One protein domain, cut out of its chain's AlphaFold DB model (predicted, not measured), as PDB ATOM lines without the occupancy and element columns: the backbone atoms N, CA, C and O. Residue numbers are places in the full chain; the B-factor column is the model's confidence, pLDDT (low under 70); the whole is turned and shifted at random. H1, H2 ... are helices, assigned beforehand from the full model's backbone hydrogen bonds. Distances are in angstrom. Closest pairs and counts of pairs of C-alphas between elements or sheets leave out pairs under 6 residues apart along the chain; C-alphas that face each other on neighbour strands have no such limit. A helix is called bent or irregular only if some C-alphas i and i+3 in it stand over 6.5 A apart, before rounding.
ATOM      1  N   ASP A 226      14.328 -33.934 -15.404       77.00
ATOM      2  CA  ASP A 226      15.194 -32.981 -16.108       77.00
ATOM      3  C   ASP A 226      15.092 -33.101 -17.641       77.00
ATOM      4  O   ASP A 226      15.244 -32.113 -18.366       77.00
ATOM      5  N   GLU A 227      14.839 -34.305 -18.152       80.56
ATOM      6  CA  GLU A 227      14.603 -34.577 -19.570       80.56
ATOM      7  C   GLU A 227      13.150 -34.276 -19.969       80.56
ATOM      8  O   GLU A 227      12.899 -33.786 -21.075       80.56
ATOM      9  N   LEU A 228      12.204 -34.457 -19.047       80.69
ATOM     10  CA  LEU A 228      10.794 -34.136 -19.215       80.69
ATOM     11  C   LEU A 228      10.604 -32.629 -19.386       80.69
ATOM     12  O   LEU A 228      10.006 -32.195 -20.370       80.69
ATOM     13  N   VAL A 229      11.183 -31.825 -18.488       85.69
ATOM     14  CA  VAL A 229      11.139 -30.358 -18.571       85.69
ATOM     15  C   VAL A 229      11.722 -29.883 -19.901       85.69
ATOM     16  O   VAL A 229      11.060 -29.138 -20.618       85.69
ATOM     17  N   LYS A 230      12.897 -30.381 -20.308       83.69
ATOM     18  CA  LYS A 230      13.498 -30.030 -21.611       83.69
ATOM     19  C   LYS A 230      12.613 -30.427 -22.792       83.69
ATOM     20  O   LYS A 230      12.482 -29.672 -23.753       83.69
ATOM     21  N   THR A 231      12.006 -31.609 -22.737       81.06
ATOM     22  CA  THR A 231      11.126 -32.112 -23.798       81.06
ATOM     23  C   THR A 231       9.878 -31.248 -23.934       81.06
ATOM     24  O   THR A 231       9.496 -30.888 -25.050       81.06
ATOM     25  N   LEU A 232       9.268 -30.869 -22.814       82.00
ATOM     26  CA  LEU A 232       8.107 -29.988 -22.778       82.00
ATOM     27  C   LEU A 232       8.466 -28.564 -23.230       82.00
ATOM     28  O   LEU A 232       7.752 -27.992 -24.056       82.00
ATOM     29  N   GLU A 233       9.602 -28.025 -22.778       85.88
ATOM     30  CA  GLU A 233      10.089 -26.697 -23.173       85.88
ATOM     31  C   GLU A 233      10.365 -26.604 -24.681       85.88
ATOM     32  O   GLU A 233       9.988 -25.623 -25.323       85.88
ATOM     33  N   CYS A 234      11.008 -27.618 -25.267       77.69
ATOM     34  CA  CYS A 234      11.439 -27.573 -26.664       77.69
ATOM     35  C   CYS A 234      10.374 -28.035 -27.664       77.69
ATOM     36  O   CYS A 234      10.345 -27.535 -28.790       77.69
ATOM     37  N   ASN A 235       9.518 -28.995 -27.291       77.06
ATOM     38  CA  ASN A 235       8.696 -29.724 -28.264       77.06
ATOM     39  C   ASN A 235       7.183 -29.537 -28.076       77.06
ATOM     40  O   ASN A 235       6.414 -29.931 -28.957       77.06
ATOM     41  N   TRP A 236       6.728 -28.948 -26.965       79.81
ATOM     42  CA  TRP A 236       5.300 -28.854 -26.653       79.81
ATOM     43  C   TRP A 236       4.793 -27.414 -26.620       79.81
ATOM     44  O   TRP A 236       5.350 -26.531 -25.976       79.81
ATOM     45  N   SER A 237       3.672 -27.175 -27.305       76.94
ATOM     46  CA  SER A 237       2.939 -25.911 -27.204       76.94
ATOM     47  C   SER A 237       1.985 -25.915 -26.002       76.94
ATOM     48  O   SER A 237       1.543 -26.980 -25.571       76.94
ATOM     49  N   CYS A 238       1.568 -24.734 -25.527       70.25
ATOM     50  CA  CYS A 238       0.511 -24.613 -24.507       70.25
ATOM     51  C   CYS A 238      -0.776 -25.355 -24.907       70.25
ATOM     52  O   CYS A 238      -1.423 -25.971 -24.070       70.25
ATOM     53  N   SER A 239      -1.121 -25.362 -26.200       66.75
ATOM     54  CA  SER A 239      -2.276 -26.109 -26.718       66.75
ATOM     55  C   SER A 239      -2.096 -27.625 -26.579       66.75
ATOM     56  O   SER A 239      -3.024 -28.325 -26.177       66.75
ATOM     57  N   ASN A 240      -0.893 -28.140 -26.859       67.81
ATOM     58  CA  ASN A 240      -0.586 -29.563 -26.684       67.81
ATOM     59  C   ASN A 240      -0.691 -29.957 -25.211       67.81
ATOM     60  O   ASN A 240      -1.349 -30.941 -24.890       67.81
ATOM     61  N   MET A 241      -0.103 -29.151 -24.325       77.31
ATOM     62  CA  MET A 241      -0.118 -29.405 -22.888       77.31
ATOM     63  C   MET A 241      -1.535 -29.304 -22.290       77.31
ATOM     64  O   MET A 241      -1.927 -30.151 -21.497       77.31
ATOM     65  N   LEU A 242      -2.355 -28.342 -22.730       69.06
ATOM     66  CA  LEU A 242      -3.763 -28.233 -22.323       69.06
ATOM     67  C   LEU A 242      -4.604 -29.425 -22.768       69.06
ATOM     68  O   LEU A 242      -5.403 -29.942 -21.991       69.06
ATOM     69  N   ASN A 243      -4.437 -29.861 -24.018       62.81
ATOM     70  CA  ASN A 243      -5.138 -31.039 -24.518       62.81
ATOM     71  C   ASN A 243      -4.737 -32.284 -23.732       62.81
ATOM     72  O   ASN A 243      -5.588 -33.104 -23.409       62.81
ATOM     73  N   HIS A 244      -3.458 -32.395 -23.391       73.31
ATOM     74  CA  HIS A 244      -2.936 -33.487 -22.591       73.31
ATOM     75  C   HIS A 244      -3.519 -33.505 -21.177       73.31
ATOM     76  O   HIS A 244      -4.102 -34.510 -20.782       73.31
ATOM     77  N   VAL A 245      -3.492 -32.378 -20.460       70.62
ATOM     78  CA  VAL A 245      -4.123 -32.264 -19.133       70.62
ATOM     79  C   VAL A 245      -5.627 -32.527 -19.212       70.62
ATOM     80  O   VAL A 245      -6.158 -33.268 -18.399       70.62
ATOM     81  N   ASN A 246      -6.330 -32.018 -20.224       72.38
ATOM     82  CA  ASN A 246      -7.758 -32.296 -20.404       72.38
ATOM     83  C   ASN A 246      -8.057 -33.798 -20.585       72.38
ATOM     84  O   ASN A 246      -9.098 -34.276 -20.139       72.38
ATOM     85  N   ILE A 247      -7.166 -34.532 -21.257       52.19
ATOM     86  CA  ILE A 247      -7.344 -35.960 -21.539       52.19
ATOM     87  C   ILE A 247      -6.942 -36.823 -20.333       52.19
ATOM     88  O   ILE A 247      -7.667 -37.765 -20.017       52.19
ATOM     89  N   TYR A 248      -5.823 -36.515 -19.672       59.53
ATOM     90  CA  TYR A 248      -5.193 -37.410 -18.690       59.53
ATOM     91  C   TYR A 248      -5.249 -36.906 -17.240       59.53
ATOM     92  O   TYR A 248      -5.259 -37.720 -16.324       59.53
ATOM     93  N   HIS A 249      -5.362 -35.591 -17.025       67.00
ATOM     94  CA  HIS A 249      -5.322 -34.924 -15.712       67.00
ATOM     95  C   HIS A 249      -6.451 -33.896 -15.578       67.00
ATOM     96  O   HIS A 249      -6.237 -32.751 -15.189       67.00
ATOM     97  N   SER A 250      -7.674 -34.278 -15.957       68.69
ATOM     98  CA  SER A 250      -8.781 -33.331 -16.183       68.69
ATOM     99  C   SER A 250      -9.165 -32.496 -14.954       68.69
ATOM    100  O   SER A 250      -9.674 -31.386 -15.109       68.69
ATOM    101  N   VAL A 251      -8.868 -32.983 -13.745       63.38
ATOM    102  CA  VAL A 251      -9.046 -32.255 -12.474       63.38
ATOM    103  C   VAL A 251      -8.161 -30.999 -12.406       63.38
ATOM    104  O   VAL A 251      -8.581 -29.990 -11.850       63.38
ATOM    105  N   HIS A 252      -6.995 -31.025 -13.052       75.44
ATOM    106  CA  HIS A 252      -6.016 -29.936 -13.102       75.44
ATOM    107  C   HIS A 252      -6.194 -29.009 -14.315       75.44
ATOM    108  O   HIS A 252      -5.361 -28.142 -14.579       75.44
ATOM    109  N   LEU A 253      -7.271 -29.167 -15.094       69.56
ATOM    110  CA  LEU A 253      -7.454 -28.422 -16.342       69.56
ATOM    111  C   LEU A 253      -7.577 -26.906 -16.134       69.56
ATOM    112  O   LEU A 253      -7.041 -26.140 -16.934       69.56
ATOM    113  N   GLU A 254      -8.289 -26.459 -15.099       77.12
ATOM    114  CA  GLU A 254      -8.455 -25.021 -14.832       77.12
ATOM    115  C   GLU A 254      -7.150 -24.372 -14.349       77.12
ATOM    116  O   GLU A 254      -6.812 -23.276 -14.794       77.12
ATOM    117  N   GLU A 255      -6.367 -25.080 -13.532       76.75
ATOM    118  CA  GLU A 255      -5.018 -24.665 -13.123       76.75
ATOM    119  C   GLU A 255      -4.081 -24.604 -14.334       76.75
ATOM    120  O   GLU A 255      -3.414 -23.598 -14.557       76.75
ATOM    121  N   MET A 256      -4.127 -25.603 -15.218       83.44
ATOM    122  CA  MET A 256      -3.308 -25.595 -16.428       83.44
ATOM    123  C   MET A 256      -3.672 -24.460 -17.393       83.44
ATOM    124  O   MET A 256      -2.794 -23.886 -18.043       83.44
ATOM    125  N   LYS A 257      -4.959 -24.100 -17.502       69.31
ATOM    126  CA  LYS A 257      -5.388 -22.912 -18.263       69.31
ATOM    127  C   LYS A 257      -4.779 -21.647 -17.676       69.31
ATOM    128  O   LYS A 257      -4.289 -20.815 -18.438       69.31
ATOM    129  N   PHE A 258      -4.790 -21.519 -16.351       80.25
ATOM    130  CA  PHE A 258      -4.193 -20.389 -15.653       80.25
ATOM    131  C   PHE A 258      -2.676 -20.307 -15.881       80.25
ATOM    132  O   PHE A 258      -2.166 -19.241 -16.235       80.25
ATOM    133  N   GLU A 259      -1.957 -21.426 -15.783       79.44
ATOM    134  CA  GLU A 259      -0.508 -21.443 -16.003       79.44
ATOM    135  C   GLU A 259      -0.143 -21.154 -17.462       79.44
ATOM    136  O   GLU A 259       0.745 -20.345 -17.727       79.44
ATOM    137  N   CYS A 260      -0.904 -21.692 -18.422       77.44
ATOM    138  CA  CYS A 260      -0.752 -21.371 -19.845       77.44
ATOM    139  C   CYS A 260      -1.012 -19.888 -20.161       77.44
ATOM    140  O   CYS A 260      -0.406 -19.345 -21.086       77.44
ATOM    141  N   MET A 261      -1.919 -19.233 -19.426       74.00
ATOM    142  CA  MET A 261      -2.169 -17.790 -19.544       74.00
ATOM    143  C   MET A 261      -1.063 -16.946 -18.902       74.00
ATOM    144  O   MET A 261      -0.871 -15.800 -19.308       74.00
ATOM    145  N   SER A 262      -0.345 -17.504 -17.927       73.88
ATOM    146  CA  SER A 262       0.734 -16.831 -17.206       73.88
ATOM    147  C   SER A 262       2.049 -16.882 -17.982       73.88
ATOM    148  O   SER A 262       2.613 -15.837 -18.312       73.88
ATOM    149  N   SER A 263       2.545 -18.079 -18.314       75.50
ATOM    150  CA  SER A 263       3.698 -18.246 -19.203       75.50
ATOM    151  C   SER A 263       3.830 -19.687 -19.711       75.50
ATOM    152  O   SER A 263       3.358 -20.635 -19.091       75.50
ATOM    153  N   HIS A 264       4.529 -19.876 -20.837       84.94
ATOM    154  CA  HIS A 264       4.846 -21.223 -21.331       84.94
ATOM    155  C   HIS A 264       5.725 -22.003 -20.342       84.94
ATOM    156  O   HIS A 264       5.435 -23.163 -20.080       84.94
ATOM    157  N   ALA A 265       6.717 -21.354 -19.723       81.81
ATOM    158  CA  ALA A 265       7.572 -21.980 -18.713       81.81
ATOM    159  C   ALA A 265       6.760 -22.471 -17.505       81.81
ATOM    160  O   ALA A 265       6.940 -23.597 -17.056       81.81
ATOM    161  N   ASN A 266       5.811 -21.668 -17.022       74.81
ATOM    162  CA  ASN A 266       4.922 -22.057 -15.932       74.81
ATOM    163  C   ASN A 266       4.087 -23.293 -16.281       74.81
ATOM    164  O   ASN A 266       3.998 -24.217 -15.480       74.81
ATOM    165  N   ALA A 267       3.515 -23.329 -17.487       77.56
ATOM    166  CA  ALA A 267       2.763 -24.482 -17.971       77.56
ATOM    167  C   ALA A 267       3.634 -25.748 -18.038       77.56
ATOM    168  O   ALA A 267       3.170 -26.832 -17.687       77.56
ATOM    169  N   VAL A 268       4.904 -25.612 -18.440       87.12
ATOM    170  CA  VAL A 268       5.864 -26.721 -18.449       87.12
ATOM    171  C   VAL A 268       6.162 -27.218 -17.034       87.12
ATOM    172  O   VAL A 268       6.047 -28.416 -16.788       87.12
ATOM    173  N   TYR A 269       6.512 -26.328 -16.101       86.69
ATOM    174  CA  TYR A 269       6.815 -26.720 -14.720       86.69
ATOM    175  C   TYR A 269       5.603 -27.326 -14.014       86.69
ATOM    176  O   TYR A 269       5.746 -28.327 -13.317       86.69
ATOM    177  N   PHE A 270       4.414 -26.765 -14.234       87.81
ATOM    178  CA  PHE A 270       3.171 -27.315 -13.711       87.81
ATOM    179  C   PHE A 270       2.923 -28.723 -14.250       87.81
ATOM    180  O   PHE A 270       2.743 -29.653 -13.468       87.81
ATOM    181  N   LEU A 271       2.989 -28.912 -15.572       84.31
ATOM    182  CA  LEU A 271       2.788 -30.228 -16.170       84.31
ATOM    183  C   LEU A 271       3.837 -31.235 -15.682       84.31
ATOM    184  O   LEU A 271       3.470 -32.350 -15.344       84.31
ATOM    185  N   ALA A 272       5.110 -30.845 -15.577       87.19
ATOM    186  CA  ALA A 272       6.159 -31.701 -15.027       87.19
ATOM    187  C   ALA A 272       5.912 -32.061 -13.550       87.19
ATOM    188  O   ALA A 272       6.181 -33.189 -13.151       87.19
ATOM    189  N   SER A 273       5.356 -31.141 -12.752       83.19
ATOM    190  CA  SER A 273       5.037 -31.395 -11.339       83.19
ATOM    191  C   SER A 273       3.926 -32.428 -11.136       83.19
ATOM    192  O   SER A 273       3.930 -33.123 -10.127       83.19
ATOM    193  N   LEU A 274       3.027 -32.603 -12.114       79.75
ATOM    194  CA  LEU A 274       2.022 -33.676 -12.079       79.75
ATOM    195  C   LEU A 274       2.652 -35.080 -12.159       79.75
ATOM    196  O   LEU A 274       1.991 -36.062 -11.825       79.75
ATOM    197  N   TYR A 275       3.912 -35.172 -12.594       73.81
ATOM    198  CA  TYR A 275       4.675 -36.417 -12.738       73.81
ATOM    199  C   TYR A 275       5.806 -36.557 -11.719       73.81
ATOM    200  O   TYR A 275       6.547 -37.535 -11.754       73.81
TER     201      TYR A 275
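What this domain is: This is residues 226 to 275 of the 398 residues of an uncharacterized protein of Shewanella baltica (strain OS155 / ATCC BAA-1091) (UniProt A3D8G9). Three short helices, H2, H3 and H4, make a small up-and-down bundle with their centres at the corners of a triangle, and the first helix, H1, packs on H4 at the side away from H3. H4 is the hub, touching the other three helices. The printed part has 50 residues with four named helices in the order H1, H2, H3, H4 and no named strand, so its class is all helix. It is compact, with a radius of gyration of the C-alphas of 9.5 A, and rounded, with spans of 25 by 20 by 16 A.

Where its parts are: Find C-alpha 226 at (15.194, -32.981, -16.108); from there H1 runs over residues 226 to 235, 14.2 A from first to last C-alpha. Go on to C-alpha 238 at (0.511, -24.613, -24.507), where H2 begins; it holds residues 238 to 248 and is 15.2 A long. H3, residues 250 to 262, is the longest helix at 19.1 A; it is irregular, with C-alphas 251 and 254 standing 7.6 A apart. H4 holds residues 264 to 273, is 14.3 A long and ends at C-alpha 273, at (5.037, -31.395, -11.339).

How they stand to each other: Begin at the hub, H4. Look at Glu 259 and Ala 267, whose C-alphas, 4.9 A apart, are the closest of H3 and H4; H3 touches H4 with residues 256 to 260 alone. These two form a helical hairpin at a shallow tilt of 30 degrees, running opposite ways. H2 touches H4 at a shallow tilt of 24 degrees, the same way, and their closest C-alphas are those of Cys 238 and His 264, at 6.4 A. H2 and H3 form another helical hairpin, at a shallow tilt of 13 degrees, opposite ways; the closest C-alphas are those of Asn 246 and Leu 253, at 5.6 A. H2, H3 and H4 are a bundle of three helices, up and down, each helix running against the one before it in the chain. H1 touches H4 with the C-alphas of Leu 232 and Val 268 closest, at 5.9 A; they run opposite ways at a tilt of 38 degrees, only just steep. H1 and H3 are apart, and H1 and H2 are only just apart, with a closest distance of 8.2 A between C-alphas. Every O i to N i+4 pair is within hydrogen-bond range in H2 and H4, against 5 of 6 in H1 and 7 of 9 in H3.

The domain as a whole: The C-alphas of Glu 227 and Glu 254 are the two farthest apart, at 25.4 A. The printed part has no cut, and its three links are tight. Read the B-factor column for the model's confidence: the mean pLDDT of the printed part is 76.2, and it is under 70 at residues 239 to 240, 242 to 243, 247 to 251, 253 and 257.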